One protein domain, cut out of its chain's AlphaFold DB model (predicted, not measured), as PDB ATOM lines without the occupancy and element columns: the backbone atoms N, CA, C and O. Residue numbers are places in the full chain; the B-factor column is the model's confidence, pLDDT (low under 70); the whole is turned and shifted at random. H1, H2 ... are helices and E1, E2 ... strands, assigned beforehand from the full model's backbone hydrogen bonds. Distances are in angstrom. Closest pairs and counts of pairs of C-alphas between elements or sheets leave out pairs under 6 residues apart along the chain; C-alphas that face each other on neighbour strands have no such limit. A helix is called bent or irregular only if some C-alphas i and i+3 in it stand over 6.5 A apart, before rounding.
ATOM      1  N   ALA A 150      75.319  76.186  61.465       65.75
ATOM      2  CA  ALA A 150      76.713  76.592  61.634       65.75
ATOM      3  C   ALA A 150      77.514  76.462  60.325       65.75
ATOM      4  O   ALA A 150      78.223  77.399  59.950       65.75
ATOM      5  N   LYS A 151      77.340  75.361  59.577       70.69
ATOM      6  CA  LYS A 151      77.917  75.152  58.235       70.69
ATOM      7  C   LYS A 151      77.513  76.279  57.275       70.69
ATOM      8  O   LYS A 151      78.387  76.877  56.643       70.69
ATOM      9  N   LEU A 152      76.223  76.634  57.216       72.62
ATOM     10  CA  LEU A 152      75.733  77.759  56.400       72.62
ATOM     11  C   LEU A 152      76.357  79.103  56.817       72.62
ATOM     12  O   LEU A 152      76.809  79.858  55.956       72.62
ATOM     13  N   TYR A 153      76.440  79.393  58.121       74.94
ATOM     14  CA  TYR A 153      77.053  80.634  58.613       74.94
ATOM     15  C   TYR A 153      78.552  80.710  58.277       74.94
ATOM     16  O   TYR A 153      79.018  81.727  57.760       74.94
ATOM     17  N   LYS A 154      79.306  79.622  58.483       74.75
ATOM     18  CA  LYS A 154      80.735  79.537  58.132       74.75
ATOM     19  C   LYS A 154      80.969  79.719  56.626       74.75
ATOM     20  O   LYS A 154      81.932  80.372  56.239       74.75
ATOM     21  N   LYS A 155      80.076  79.191  55.779       78.19
ATOM     22  CA  LYS A 155      80.170  79.293  54.312       78.19
ATOM     23  C   LYS A 155      79.786  80.677  53.769       78.19
ATOM     24  O   LYS A 155      80.428  81.150  52.832       78.19
ATOM     25  N   TYR A 156      78.765  81.326  54.339       82.88
ATOM     26  CA  TYR A 156      78.130  82.504  53.726       82.88
ATOM     27  C   TYR A 156      78.242  83.825  54.491       82.88
ATOM     28  O   TYR A 156      77.955  84.856  53.893       82.88
ATOM     29  N   SER A 157      78.665  83.843  55.759       81.44
ATOM     30  CA  SER A 157      78.718  85.066  56.592       81.44
ATOM     31  C   SER A 157      79.394  86.268  55.913       81.44
ATOM     32  O   SER A 157      78.850  87.367  55.957       81.44
ATOM     33  N   LYS A 158      80.508  86.060  55.199       82.25
ATOM     34  CA  LYS A 158      81.221  87.108  54.435       82.25
ATOM     35  C   LYS A 158      80.446  87.731  53.257       82.25
ATOM     36  O   LYS A 158      80.914  88.703  52.679       82.25
ATOM     37  N   PHE A 159      79.289  87.180  52.888       85.88
ATOM     38  CA  PHE A 159      78.407  87.688  51.829       85.88
ATOM     39  C   PHE A 159      77.100  88.286  52.379       85.88
ATOM     40  O   PHE A 159      76.155  88.516  51.621       85.88
ATOM     41  N   ILE A 160      77.030  88.505  53.695       84.88
ATOM     42  CA  ILE A 160      75.838  88.966  54.406       84.88
ATOM     43  C   ILE A 160      76.164  90.267  55.135       84.88
ATOM     44  O   ILE A 160      77.100  90.338  55.927       84.88
ATOM     45  N   THR A 161      75.352  91.291  54.898       85.62
ATOM     46  CA  THR A 161      75.346  92.530  55.683       85.62
ATOM     47  C   THR A 161      74.033  92.605  56.452       85.62
ATOM     48  O   THR A 161      72.991  92.161  55.969       85.62
ATOM     49  N   PHE A 162      74.067  93.143  57.665       86.31
ATOM     50  CA  PHE A 162      72.898  93.240  58.535       86.31
ATOM     51  C   PHE A 162      72.441  94.699  58.594       86.31
ATOM     52  O   PHE A 162      73.268  95.584  58.787       86.31
ATOM     53  N   ALA A 163      71.149  94.964  58.422       82.44
ATOM     54  CA  ALA A 163      70.576  96.311  58.459       82.44
ATOM     55  C   ALA A 163      69.596  96.447  59.629       82.44
ATOM     56  O   ALA A 163      68.820  95.529  59.900       82.44
ATOM     57  N   CYS A 164      69.597  97.578  60.335       80.75
ATOM     58  CA  CYS A 164      68.559  97.852  61.328       80.75
ATOM     59  C   CYS A 164      67.190  98.009  60.637       80.75
ATOM     60  O   CYS A 164      67.082  98.828  59.725       80.75
ATOM     61  N   PRO A 165      66.136  97.285  61.053       73.50
ATOM     62  CA  PRO A 165      64.810  97.416  60.447       73.50
ATOM     63  C   PRO A 165      64.204  98.825  60.544       73.50
ATOM     64  O   PRO A 165      63.522  99.277  59.625       73.50
ATOM     65  N   GLU A 166      64.484  99.529  61.642       71.56
ATOM     66  CA  GLU A 166      63.975 100.877  61.903       71.56
ATOM     67  C   GLU A 166      64.867 101.948  61.262       71.56
ATOM     68  O   GLU A 166      64.438 102.627  60.332       71.56
ATOM     69  N   CYS A 167      66.126 102.078  61.700       77.50
ATOM     70  CA  CYS A 167      67.012 103.163  61.250       77.50
ATOM     71  C   CYS A 167      67.906 102.833  60.037       77.50
ATOM     72  O   CYS A 167      68.725 103.661  59.648       77.50
ATOM     73  N   ASN A 168      67.790 101.636  59.444       77.56
ATOM     74  CA  ASN A 168      68.561 101.162  58.277       77.56
ATOM     75  C   ASN A 168      70.100 101.150  58.440       77.56
ATOM     76  O   ASN A 168      70.816 100.882  57.475       77.56
ATOM     77  N   ALA A 169      70.624 101.392  59.650       76.12
ATOM     78  CA  ALA A 169      72.054 101.339  59.956       76.12
ATOM     79  C   ALA A 169      72.655  99.966  59.601       76.12
ATOM     80  O   ALA A 169      72.071  98.928  59.922       76.12
ATOM     81  N   SER A 170      73.811  99.964  58.935       76.56
ATOM     82  CA  SER A 170      74.453  98.767  58.379       76.56
ATOM     83  C   SER A 170      75.580  98.229  59.260       76.56
ATOM     84  O   SER A 170      76.464  98.981  59.667       76.56
ATOM     85  N   PHE A 171      75.615  96.913  59.463       82.44
ATOM     86  CA  PHE A 171      76.598  96.212  60.289       82.44
ATOM     87  C   PHE A 171      77.195  95.017  59.540       82.44
ATOM     88  O   PHE A 171      76.484  94.241  58.898       82.44
ATOM     89  N   SER A 172      78.507  94.826  59.678       76.31
ATOM     90  CA  SER A 172      79.249  93.709  59.075       76.31
ATOM     91  C   SER A 172      79.151  92.390  59.852       76.31
ATOM     92  O   SER A 172      79.564  91.355  59.339       76.31
ATOM     93  N   THR A 173      78.614  92.391  61.079       76.75
ATOM     94  CA  THR A 173      78.469  91.176  61.898       76.75
ATOM     95  C   THR A 173      77.108  91.103  62.585       76.75
ATOM     96  O   THR A 173      76.568  92.113  63.047       76.75
ATOM     97  N   MET A 174      76.577  89.881  62.699       79.81
ATOM     98  CA  MET A 174      75.283  89.612  63.336       79.81
ATOM     99  C   MET A 174      75.252  90.106  64.789       79.81
ATOM    100  O   MET A 174      74.267  90.696  65.213       79.81
ATOM    101  N   THR A 175      76.352  89.931  65.529       76.06
ATOM    102  CA  THR A 175      76.473  90.343  66.935       76.06
ATOM    103  C   THR A 175      76.368  91.858  67.112       76.06
ATOM    104  O   THR A 175      75.664  92.313  68.009       76.06
ATOM    105  N   ARG A 176      77.019  92.660  66.250       77.25
ATOM    106  CA  ARG A 176      76.936  94.133  66.315       77.25
ATOM    107  C   ARG A 176      75.521  94.623  65.998       77.25
ATOM    108  O   ARG A 176      75.000  95.471  66.718       77.25
ATOM    109  N   TRP A 177      74.883  94.034  64.986       84.88
ATOM    110  CA  TRP A 177      73.480  94.298  64.658       84.88
ATOM    111  C   TRP A 177      72.532  93.937  65.809       84.88
ATOM    112  O   TRP A 177      71.692  94.753  66.183       84.88
ATOM    113  N   GLU A 178      72.693  92.757  66.416       74.25
ATOM    114  CA  GLU A 178      71.835  92.292  67.511       74.25
ATOM    115  C   GLU A 178      71.964  93.175  68.764       74.25
ATOM    116  O   GLU A 178      70.957  93.527  69.378       74.25
ATOM    117  N   ILE A 179      73.189  93.583  69.113       74.50
ATOM    118  CA  ILE A 179      73.461  94.563  70.175       74.50
ATOM    119  C   ILE A 179      72.748  95.889  69.872       74.50
ATOM    120  O   ILE A 179      72.065  96.434  70.741       74.50
ATOM    121  N   HIS A 180      72.864  96.391  68.641       79.62
ATOM    122  CA  HIS A 180      72.252  97.651  68.227       79.62
ATOM    123  C   HIS A 180      70.719  97.632  68.360       79.62
ATOM    124  O   HIS A 180      70.169  98.493  69.050       79.62
ATOM    125  N   ILE A 181      70.022  96.640  67.784       74.12
ATOM    126  CA  ILE A 181      68.549  96.569  67.883       74.12
ATOM    127  C   ILE A 181      68.067  96.327  69.325       74.12
ATOM    128  O   ILE A 181      66.975  96.754  69.697       74.12
ATOM    129  N   ARG A 182      68.893  95.696  70.172       72.25
ATOM    130  CA  ARG A 182      68.575  95.469  71.588       72.25
ATOM    131  C   ARG A 182      68.688  96.737  72.435       72.25
ATOM    132  O   ARG A 182      67.859  96.930  73.315       72.25
ATOM    133  N   ILE A 183      69.698  97.576  72.186       69.06
ATOM    134  CA  ILE A 183      70.015  98.749  73.023       69.06
ATOM    135  C   ILE A 183      69.344 100.031  72.515       69.06
ATOM    136  O   ILE A 183      68.857 100.817  73.322       69.06
ATOM    137  N   GLN A 184      69.318 100.264  71.200       68.38
ATOM    138  CA  GLN A 184      68.822 101.529  70.637       68.38
ATOM    139  C   GLN A 184      67.300 101.522  70.416       68.38
ATOM    140  O   GLN A 184      66.661 102.566  70.530       68.38
ATOM    141  N   HIS A 185      66.736 100.341  70.130       70.38
ATOM    142  CA  HIS A 185      65.351 100.156  69.679       70.38
ATOM    143  C   HIS A 185      64.492  99.291  70.628       70.38
ATOM    144  O   HIS A 185      63.309  99.096  70.383       70.38
ATOM    145  N   SER A 186      65.064  98.755  71.716       65.56
ATOM    146  CA  SER A 186      64.373  97.870  72.681       65.56
ATOM    147  C   SER A 186      63.633  96.676  72.045       65.56
ATOM    148  O   SER A 186      62.680  96.150  72.620       65.56
ATOM    149  N   PHE A 187      64.094  96.203  70.880       61.66
ATOM    150  CA  PHE A 187      63.333  95.378  69.923       61.66
ATOM    151  C   PHE A 187      62.909  93.964  70.403       61.66
ATOM    152  O   PHE A 187      62.365  93.155  69.653       61.66
ATOM    153  N   PHE A 188      63.189  93.620  71.658       58.88
ATOM    154  CA  PHE A 188      62.902  92.313  72.251       58.88
ATOM    155  C   PHE A 188      61.747  92.340  73.263       58.88
ATOM    156  O   PHE A 188      61.350  91.272  73.726       58.88
ATOM    157  N   ASP A 189      61.193  93.513  73.590       63.97
ATOM    158  CA  ASP A 189      60.024  93.619  74.468       63.97
ATOM    159  C   ASP A 189      58.714  93.457  73.679       63.97
ATOM    160  O   ASP A 189      58.125  94.418  73.176       63.97
ATOM    161  N   THR A 190      58.261  92.207  73.558       63.31
ATOM    162  CA  THR A 190      57.045  91.834  72.819       63.31
ATOM    163  C   THR A 190      55.762  92.417  73.416       63.31
ATOM    164  O   THR A 190      54.767  92.517  72.699       63.31
ATOM    165  N   LYS A 191      55.777  92.872  74.678       64.19
ATOM    166  CA  LYS A 191      54.601  93.432  75.371       64.19
ATOM    167  C   LYS A 191      54.081  94.727  74.746       64.19
ATOM    168  O   LYS A 191      52.909  95.041  74.900       64.19
ATOM    169  N   ASN A 192      54.928  95.456  74.017       66.12
ATOM    170  CA  ASN A 192      54.542  96.704  73.348       66.12
ATOM    171  C   ASN A 192      53.884  96.478  71.972       66.12
ATOM    172  O   ASN A 192      53.313  97.409  71.414       66.12
ATOM    173  N   PHE A 193      53.956  95.258  71.426       70.38
ATOM    174  CA  PHE A 193      53.485  94.924  70.073       70.38
ATOM    175  C   PHE A 193      52.326  93.919  70.050       70.38
ATOM    176  O   PHE A 193      51.678  93.751  69.012       70.38
ATOM    177  N   PHE A 194      52.067  93.245  71.173       75.56
ATOM    178  CA  PHE A 194      51.084  92.174  71.284       75.56
ATOM    179  C   PHE A 194      50.207  92.308  72.531       75.56
ATOM    180  O   PHE A 194      50.707  92.547  73.628       75.56
ATOM    181  N   THR A 195      48.913  92.046  72.370       80.38
ATOM    182  CA  THR A 195      47.974  91.781  73.464       80.38
ATOM    183  C   THR A 195      47.644  90.289  73.517       80.38
ATOM    184  O   THR A 195      47.595  89.616  72.490       80.38
ATOM    185  N   SER A 196      47.418  89.746  74.710       77.75
ATOM    186  CA  SER A 196      46.918  88.377  74.886       77.75
ATOM    187  C   SER A 196      45.468  88.275  74.408       77.75
ATOM    188  O   SER A 196      44.637  89.069  74.857       77.75
ATOM    189  N   ASP A 197      45.136  87.301  73.558       70.44
ATOM    190  CA  ASP A 197      43.739  87.003  73.237       70.44
ATOM    191  C   ASP A 197      43.079  86.243  74.410       70.44
ATOM    192  O   ASP A 197      43.530  85.140  74.742       70.44
ATOM    193  N   PRO A 198      42.009  86.778  75.041       62.72
ATOM    194  CA  PRO A 198      41.364  86.140  76.191       62.72
ATOM    195  C   PRO A 198      40.738  84.768  75.909       62.72
ATOM    196  O   PRO A 198      40.279  84.125  76.851       62.72
ATOM    197  N   LYS A 199      40.647  84.335  74.641       64.62
ATOM    198  CA  LYS A 199      39.950  83.099  74.243       64.62
ATOM    199  C   LYS A 199      40.862  81.948  73.821       64.62
ATOM    200  O   LYS A 199      40.380  80.819  73.787       64.62
ATOM    201  N   SER A 200      42.132  82.197  73.498       67.88
ATOM    202  CA  SER A 200      43.069  81.139  73.073       67.88
ATOM    203  C   SER A 200      44.430  81.152  73.771       67.88
ATOM    204  O   SER A 200      45.168  80.178  73.659       67.88
ATOM    205  N   GLY A 201      44.786  82.227  74.485       66.62
ATOM    206  CA  GLY A 201      46.132  82.392  75.049       66.62
ATOM    207  C   GLY A 201      47.209  82.743  74.013       66.62
ATOM    208  O   GLY A 201      48.367  82.931  74.377       66.62
ATOM    209  N   ASP A 202      46.843  82.873  72.734       75.31
ATOM    210  CA  ASP A 202      47.725  83.399  71.696       75.31
ATOM    211  C   ASP A 202      47.994  84.900  71.884       75.31
ATOM    212  O   ASP A 202      47.231  85.632  72.522       75.31
ATOM    213  N   LEU A 203      49.060  85.388  71.249       78.00
ATOM    214  CA  LEU A 203      49.392  86.806  71.216       78.00
ATOM    215  C   LEU A 203      48.923  87.450  69.904       78.00
ATOM    216  O   LEU A 203      49.391  87.127  68.810       78.00
ATOM    217  N   LYS A 204      48.011  88.413  70.020       81.81
ATOM    218  CA  LYS A 204      47.440  89.187  68.917       81.81
ATOM    219  C   LYS A 204      48.226  90.477  68.701       81.81
ATOM    220  O   LYS A 204      48.407  91.262  69.626       81.81
ATOM    221  N   CYS A 205      48.710  90.711  67.485       83.88
ATOM    222  CA  CYS A 205      49.484  91.910  67.174       83.88
ATOM    223  C   CYS A 205      48.593  93.160  67.144       83.88
ATOM    224  O   CYS A 205      47.559  93.170  66.475       83.88
ATOM    225  N   ILE A 206      49.027  94.226  67.818       81.31
ATOM    226  CA  ILE A 206      48.275  95.481  67.959       81.31
ATOM    227  C   ILE A 206      48.106  96.190  66.603       81.31
ATOM    228  O   ILE A 206      47.006  96.623  66.268       81.31
ATOM    229  N   GLU A 207      49.166  96.255  65.792       77.12
ATOM    230  CA  GLU A 207      49.195  97.031  64.540       77.12
ATOM    231  C   GLU A 207      48.316  96.441  63.425       77.12
ATOM    232  O   GLU A 207      47.720  97.178  62.644       77.12
ATOM    233  N   CYS A 208      48.216  95.110  63.344       80.75
ATOM    234  CA  CYS A 208      47.544  94.422  62.231       80.75
ATOM    235  C   CYS A 208      46.436  93.445  62.657       80.75
ATOM    236  O   CYS A 208      45.833  92.796  61.805       80.75
ATOM    237  N   ASN A 209      46.172  93.309  63.962       80.62
ATOM    238  CA  ASN A 209      45.179  92.403  64.547       80.62
ATOM    239  C   ASN A 209      45.330  90.902  64.199       80.62
ATOM    240  O   ASN A 209      44.412  90.130  64.472       80.62
ATOM    241  N   THR A 210      46.468  90.459  63.652       80.75
ATOM    242  CA  THR A 210      46.715  89.025  63.404       80.75
ATOM    243  C   THR A 210      47.160  88.299  64.675       80.75
ATOM    244  O   THR A 210      47.937  88.832  65.470       80.75
ATOM    245  N   THR A 211      46.660  87.079  64.863       83.44
ATOM    246  CA  THR A 211      46.943  86.214  66.018       83.44
ATOM    247  C   THR A 211      48.156  85.323  65.744       83.44
ATOM    248  O   THR A 211      48.254  84.730  64.669       83.44
ATOM    249  N   HIS A 212      49.082  85.225  66.703       80.31
ATOM    250  CA  HIS A 212      50.302  84.416  66.612       80.31
ATOM    251  C   HIS A 212      50.465  83.536  67.856       80.31
ATOM    252  O   HIS A 212      50.197  84.017  68.958       80.31
ATOM    253  N   PRO A 213      50.998  82.304  67.719       79.62
ATOM    254  CA  PRO A 213      51.309  81.447  68.862       79.62
ATOM    255  C   PRO A 213      52.183  82.152  69.897       79.62
ATOM    256  O   PRO A 213      53.045  82.959  69.516       79.62
ATOM    257  N   ASP A 214      52.063  81.779  71.178       73.56
ATOM    258  CA  ASP A 214      52.992  82.266  72.204       73.56
ATOM    259  C   ASP A 214      54.388  81.625  72.083       73.56
ATOM    260  O   ASP A 214      54.793  80.713  72.802       73.56
ATOM    261  N   LYS A 215      55.111  82.057  71.049       78.31
ATOM    262  CA  LYS A 215      56.462  81.634  70.696       78.31
ATOM    263  C   LYS A 215      57.231  82.875  70.267       78.31
ATOM    264  O   LYS A 215      57.084  83.359  69.142       78.31
ATOM    265  N   ALA A 216      58.121  83.346  71.138       71.06
ATOM    266  CA  ALA A 216      58.887  84.582  70.956       71.06
ATOM    267  C   ALA A 216      59.686  84.672  69.637       71.06
ATOM    268  O   ALA A 216      60.084  85.765  69.234       71.06
ATOM    269  N   SER A 217      59.961  83.555  68.954       71.12
ATOM    270  CA  SER A 217      60.579  83.522  67.619       71.12
ATOM    271  C   SER A 217      59.593  83.822  66.479       71.12
ATOM    272  O   SER A 217      59.968  84.493  65.516       71.12
ATOM    273  N   ALA A 218      58.336  83.379  66.587       73.38
ATOM    274  CA  ALA A 218      57.269  83.714  65.646       73.38
ATOM    275  C   ALA A 218      56.874  85.191  65.787       73.38
ATOM    276  O   ALA A 218      56.863  85.913  64.793       73.38
ATOM    277  N   GLN A 219      56.684  85.645  67.029       72.31
ATOM    278  CA  GLN A 219      56.391  87.039  67.382       72.31
ATOM    279  C   GLN A 219      57.456  88.006  66.845       72.31
ATOM    280  O   GLN A 219      57.130  88.920  66.094       72.31
ATOM    281  N   ARG A 220      58.748  87.764  67.129       71.75
ATOM    282  CA  ARG A 220      59.853  88.585  66.593       71.75
ATOM    283  C   ARG A 220      59.874  88.623  65.063       71.75
ATOM    284  O   ARG A 220      60.057  89.688  64.486       71.75
ATOM    285  N   ARG A 221      59.646  87.487  64.393       72.00
ATOM    286  CA  ARG A 221      59.542  87.431  62.921       72.00
ATOM    287  C   ARG A 221      58.353  88.238  62.388       72.00
ATOM    288  O   ARG A 221      58.440  88.740  61.272       72.00
ATOM    289  N   HIS A 222      57.271  88.354  63.154       76.88
ATOM    290  CA  HIS A 222      56.107  89.145  62.777       76.88
ATOM    291  C   HIS A 222      56.312  90.652  62.984       76.88
ATOM    292  O   HIS A 222      56.021  91.408  62.063       76.88
ATOM    293  N   ILE A 223      56.894  91.100  64.105       71.12
ATOM    294  CA  ILE A 223      57.238  92.527  64.290       71.12
ATOM    295  C   ILE A 223      58.174  92.985  63.152       71.12
ATOM    296  O   ILE A 223      57.944  94.014  62.526       71.12
ATOM    297  N   LEU A 224      59.152  92.149  62.772       69.12
ATOM    298  CA  LEU A 224      60.031  92.369  61.609       69.12
ATOM    299  C   LEU A 224      59.318  92.466  60.240       69.12
ATOM    300  O   LEU A 224      59.993  92.722  59.245       69.12
ATOM    301  N   SER A 225      58.000  92.239  60.155       69.38
ATOM    302  CA  SER A 225      57.218  92.389  58.916       69.38
ATOM    303  C   SER A 225      56.468  93.719  58.785       69.38
ATOM    304  O   SER A 225      56.074  94.052  57.670       69.38
ATOM    305  N   HIS A 226      56.340  94.501  59.866       65.69
ATOM    306  CA  HIS A 226      55.732  95.847  59.834       65.69
ATOM    307  C   HIS A 226      56.753  96.964  59.572       65.69
ATOM    308  O   HIS A 226      56.395  98.099  59.267       65.69
ATOM    309  N   LEU A 227      58.043  96.644  59.684       66.94
ATOM    310  CA  LEU A 227      59.141  97.608  59.645       66.94
ATOM    311  C   LEU A 227      59.604  97.889  58.214       66.94
ATOM    312  O   LEU A 227      59.668  96.994  57.371       66.94
ATOM    313  N   ALA A 228      59.994  99.139  57.961       61.09
ATOM    314  CA  ALA A 228      60.329  99.631  56.624       61.09
ATOM    315  C   ALA A 228      61.546  98.940  55.972       61.09
ATOM    316  O   ALA A 228      61.652  98.927  54.744       61.09
ATOM    317  N   HIS A 229      62.462  98.362  56.760       68.31
ATOM    318  CA  HIS A 229      63.683  97.736  56.252       68.31
ATOM    319  C   HIS A 229      63.826  96.282  56.715       68.31
ATOM    320  O   HIS A 229      63.523  95.918  57.847       68.31
ATOM    321  N   THR A 230      64.351  95.431  55.835       76.19
ATOM    322  CA  THR A 230      64.565  94.011  56.127       76.19
ATOM    323  C   THR A 230      65.964  93.753  56.695       76.19
ATOM    324  O   THR A 230      66.950  94.203  56.106       76.19
ATOM    325  N   SER A 231      66.066  92.956  57.759       78.12
ATOM    326  CA  SER A 231      67.298  92.784  58.541       78.12
ATOM    327  C   SER A 231      68.517  92.223  57.803       78.12
ATOM    328  O   SER A 231      69.643  92.514  58.199       78.12
ATOM    329  N   PHE A 232      68.326  91.382  56.782       84.56
ATOM    330  CA  PHE A 232      69.408  90.610  56.164       84.56
ATOM    331  C   PHE A 232      69.596  91.022  54.701       84.56
ATOM    332  O   PHE A 232      68.681  90.901  53.887       84.56
ATOM    333  N   VAL A 233      70.786  91.507  54.356       80.38
ATOM    334  CA  VAL A 233      71.123  92.075  53.044       80.38
ATOM    335  C   VAL A 233      72.177  91.203  52.366       80.38
ATOM    336  O   VAL A 233      73.141  90.773  53.003       80.38
ATOM    337  N   CYS A 234      72.006  90.935  51.073       82.44
ATOM    338  CA  CYS A 234      73.039  90.297  50.265       82.44
ATOM    339  C   CYS A 234      74.157  91.305  49.959       82.44
ATOM    340  O   CYS A 234      73.886  92.395  49.465       82.44
ATOM    341  N   ALA A 235      75.419  90.949  50.205       81.88
ATOM    342  CA  ALA A 235      76.558  91.801  49.841       81.88
ATOM    343  C   ALA A 235      76.922  91.718  48.341       81.88
ATOM    344  O   ALA A 235      77.765  92.474  47.870       81.88
ATOM    345  N   LEU A 236      76.314  90.786  47.591       74.44
ATOM    346  CA  LEU A 236      76.631  90.507  46.182       74.44
ATOM    347  C   LEU A 236      75.598  91.060  45.185       74.44
ATOM    348  O   LEU A 236      75.861  91.062  43.984       74.44
ATOM    349  N   CYS A 237      74.427  91.500  45.652       76.25
ATOM    350  CA  CYS A 237      73.410  92.185  44.849       76.25
ATOM    351  C   CYS A 237      72.435  92.966  45.757       76.25
ATOM    352  O   CYS A 237      72.390  92.687  46.953       76.25
ATOM    353  N   PRO A 238      71.579  93.868  45.234       74.75
ATOM    354  CA  PRO A 238      70.645  94.674  46.043       74.75
ATOM    355  C   PRO A 238      69.542  93.912  46.819       74.75
ATOM    356  O   PRO A 238      68.613  94.538  47.330       74.75
ATOM    357  N   SER A 239      69.590  92.577  46.885       73.62
ATOM    358  CA  SER A 239      68.534  91.747  47.476       73.62
ATOM    359  C   SER A 239      68.498  91.835  49.007       73.62
ATOM    360  O   SER A 239      69.521  91.741  49.689       73.62
ATOM    361  N   ARG A 240      67.282  91.970  49.545       80.62
ATOM    362  CA  ARG A 240      66.975  92.265  50.952       80.62
ATOM    363  C   ARG A 240      65.948  91.253  51.491       80.62
ATOM    364  O   ARG A 240      64.986  90.928  50.798       80.62
ATOM    365  N   PHE A 241      66.169  90.717  52.694       78.62
ATOM    366  CA  PHE A 241      65.452  89.559  53.244       78.62
ATOM    367  C   PHE A 241      65.086  89.731  54.724       78.62
ATOM    368  O   PHE A 241      65.896  90.162  55.543       78.62
ATOM    369  N   THR A 242      63.873  89.313  55.098       72.81
ATOM    370  CA  THR A 242      63.388  89.307  56.494       72.81
ATOM    371  C   THR A 242      63.868  88.100  57.309       72.81
ATOM    372  O   THR A 242      63.680  88.064  58.522       72.81
ATOM    373  N   GLN A 243      64.480  87.090  56.677       74.88
ATOM    374  CA  GLN A 243      64.911  85.852  57.337       74.88
ATOM    375  C   GLN A 243      66.279  85.384  56.824       74.88
ATOM    376  O   GLN A 243      66.491  85.242  55.622       74.88
ATOM    377  N   LEU A 244      67.188  85.035  57.737       78.75
ATOM    378  CA  LEU A 244      68.530  84.555  57.383       78.75
ATOM    379  C   LEU A 244      68.498  83.281  56.509       78.75
ATOM    380  O   LEU A 244      69.301  83.138  55.591       78.75
ATOM    381  N   ASN A 245      67.518  82.390  56.721       77.06
ATOM    382  CA  ASN A 245      67.332  81.186  55.898       77.06
ATOM    383  C   ASN A 245      66.992  81.515  54.433       77.06
ATOM    384  O   ASN A 245      67.416  80.791  53.533       77.06
ATOM    385  N   THR A 246      66.218  82.577  54.171       77.00
ATOM    386  CA  THR A 246      65.865  82.949  52.792       77.00
ATOM    387  C   THR A 246      67.033  83.632  52.084       77.00
ATOM    388  O   THR A 246      67.201  83.398  50.890       77.00
ATOM    389  N   LEU A 247      67.894  84.349  52.820       80.12
ATOM    390  CA  LEU A 247      69.171  84.856  52.308       80.12
ATOM    391  C   LEU A 247      70.170  83.726  51.997       80.12
ATOM    392  O   LEU A 247      70.715  83.712  50.898       80.12
ATOM    393  N   TYR A 248      70.368  82.736  52.880       81.50
ATOM    394  CA  TYR A 248      71.220  81.571  52.570       81.50
ATOM    395  C   TYR A 248      70.750  80.844  51.304       81.50
ATOM    396  O   TYR A 248      71.532  80.632  50.378       81.50
ATOM    397  N   ARG A 249      69.443  80.558  51.217       76.56
ATOM    398  CA  ARG A 249      68.829  79.932  50.040       76.56
ATOM    399  C   ARG A 249      68.971  80.792  48.778       76.56
ATOM    400  O   ARG A 249      69.086  80.240  47.690       76.56
ATOM    401  N   HIS A 250      68.959  82.120  48.892       80.56
ATOM    402  CA  HIS A 250      69.256  83.023  47.776       80.56
ATOM    403  C   HIS A 250      70.727  82.926  47.351       80.56
ATOM    404  O   HIS A 250      70.992  82.702  46.175       80.56
ATOM    405  N   LEU A 251      71.681  83.021  48.282       78.69
ATOM    406  CA  LEU A 251      73.110  82.907  47.973       78.69
ATOM    407  C   LEU A 251      73.410  81.584  47.251       78.69
ATOM    408  O   LEU A 251      74.036  81.594  46.192       78.69
ATOM    409  N   GLU A 252      72.861  80.472  47.742       78.12
ATOM    410  CA  GLU A 252      72.967  79.147  47.115       78.12
ATOM    411  C   GLU A 252      72.386  79.074  45.712       78.12
ATOM    412  O   GLU A 252      72.985  78.460  44.837       78.12
ATOM    413  N   ARG A 253      71.229  79.695  45.485       71.50
ATOM    414  CA  ARG A 253      70.483  79.570  44.227       71.50
ATOM    415  C   ARG A 253      70.873  80.592  43.168       71.50
ATOM    416  O   ARG A 253      70.601  80.363  41.997       71.50
TER     417      ARG A 253
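This is residues 150 to 253 of the 405 residues of an uncharacterized protein of Musca domestica (UniProt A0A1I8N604). Two lobes joined by residues 184 to 193 and 224 to 231 make an elongated shape: the larger holds the small sheet E1 E4 with H1, H2 and H4, the smaller the hairpin E2 E3 with H3 loosely beside it. The 104 printed residues have four named helices and four named strands, in the order H1 E1 H2 E2 E3 H3 E4 H4; both two-stranded sheets are antiparallel. The class is mixed, helices and strands, with 51 residues, under half, in named elements. The whole is only just compact, close to loose, with a radius of gyration of the C-alphas of 15.1 A and spans of 46 by 29 by 23 A.

E1, residues 160 to 163, and E4, residues 232 to 234, are antiparallel neighbours at 135 degrees, with N 161 and O 233 3.0 A apart, within hydrogen-bond range. The closest C-alphas of E1 and H2, residues 174 to 183, are Phe 162 and Trp 177, 6.2 A; those of E4 and H4, residues 244 to 253, are Phe 232 and Leu 244, 6.2 A. H1, residues 150 to 159, only just touches H4, with 3 pairs of C-alphas within 8 A, the closest Leu 152 and Tyr 248 at 7.0 A; they are about perpendicular at 75 degrees. In the hairpin of E2, residues 194 to 196, and E3, residues 203 to 205, N 204 and O 195 are 2.8 A apart, within hydrogen-bond range. H3, residues 216 to 223, comes closest to E3 at the C-alphas of Gln 219 and Leu 203, 8.0 A. Every O i to N i+4 pair is within range in H2, H3 and H4, and 4 of 6 in H1.

H1 starts at C-alpha 150 (76.713, 76.592, 61.634), is 14.9 A long and irregular, with C-alphas 155 and 158 7.9 A apart. H2 is 14.3 A, H3 10.5 A and H4 14.2 A long, H4 ending at C-alpha 253 (70.483, 79.570, 44.227).

The C-alphas farthest apart, of Lys 199 and Leu 236, are 46.8 A apart. The printed part has no cut and no long link. Mean pLDDT of the printed part is 75.2; 20 residues are under 70, among them 186 to 192 and 224 to 229.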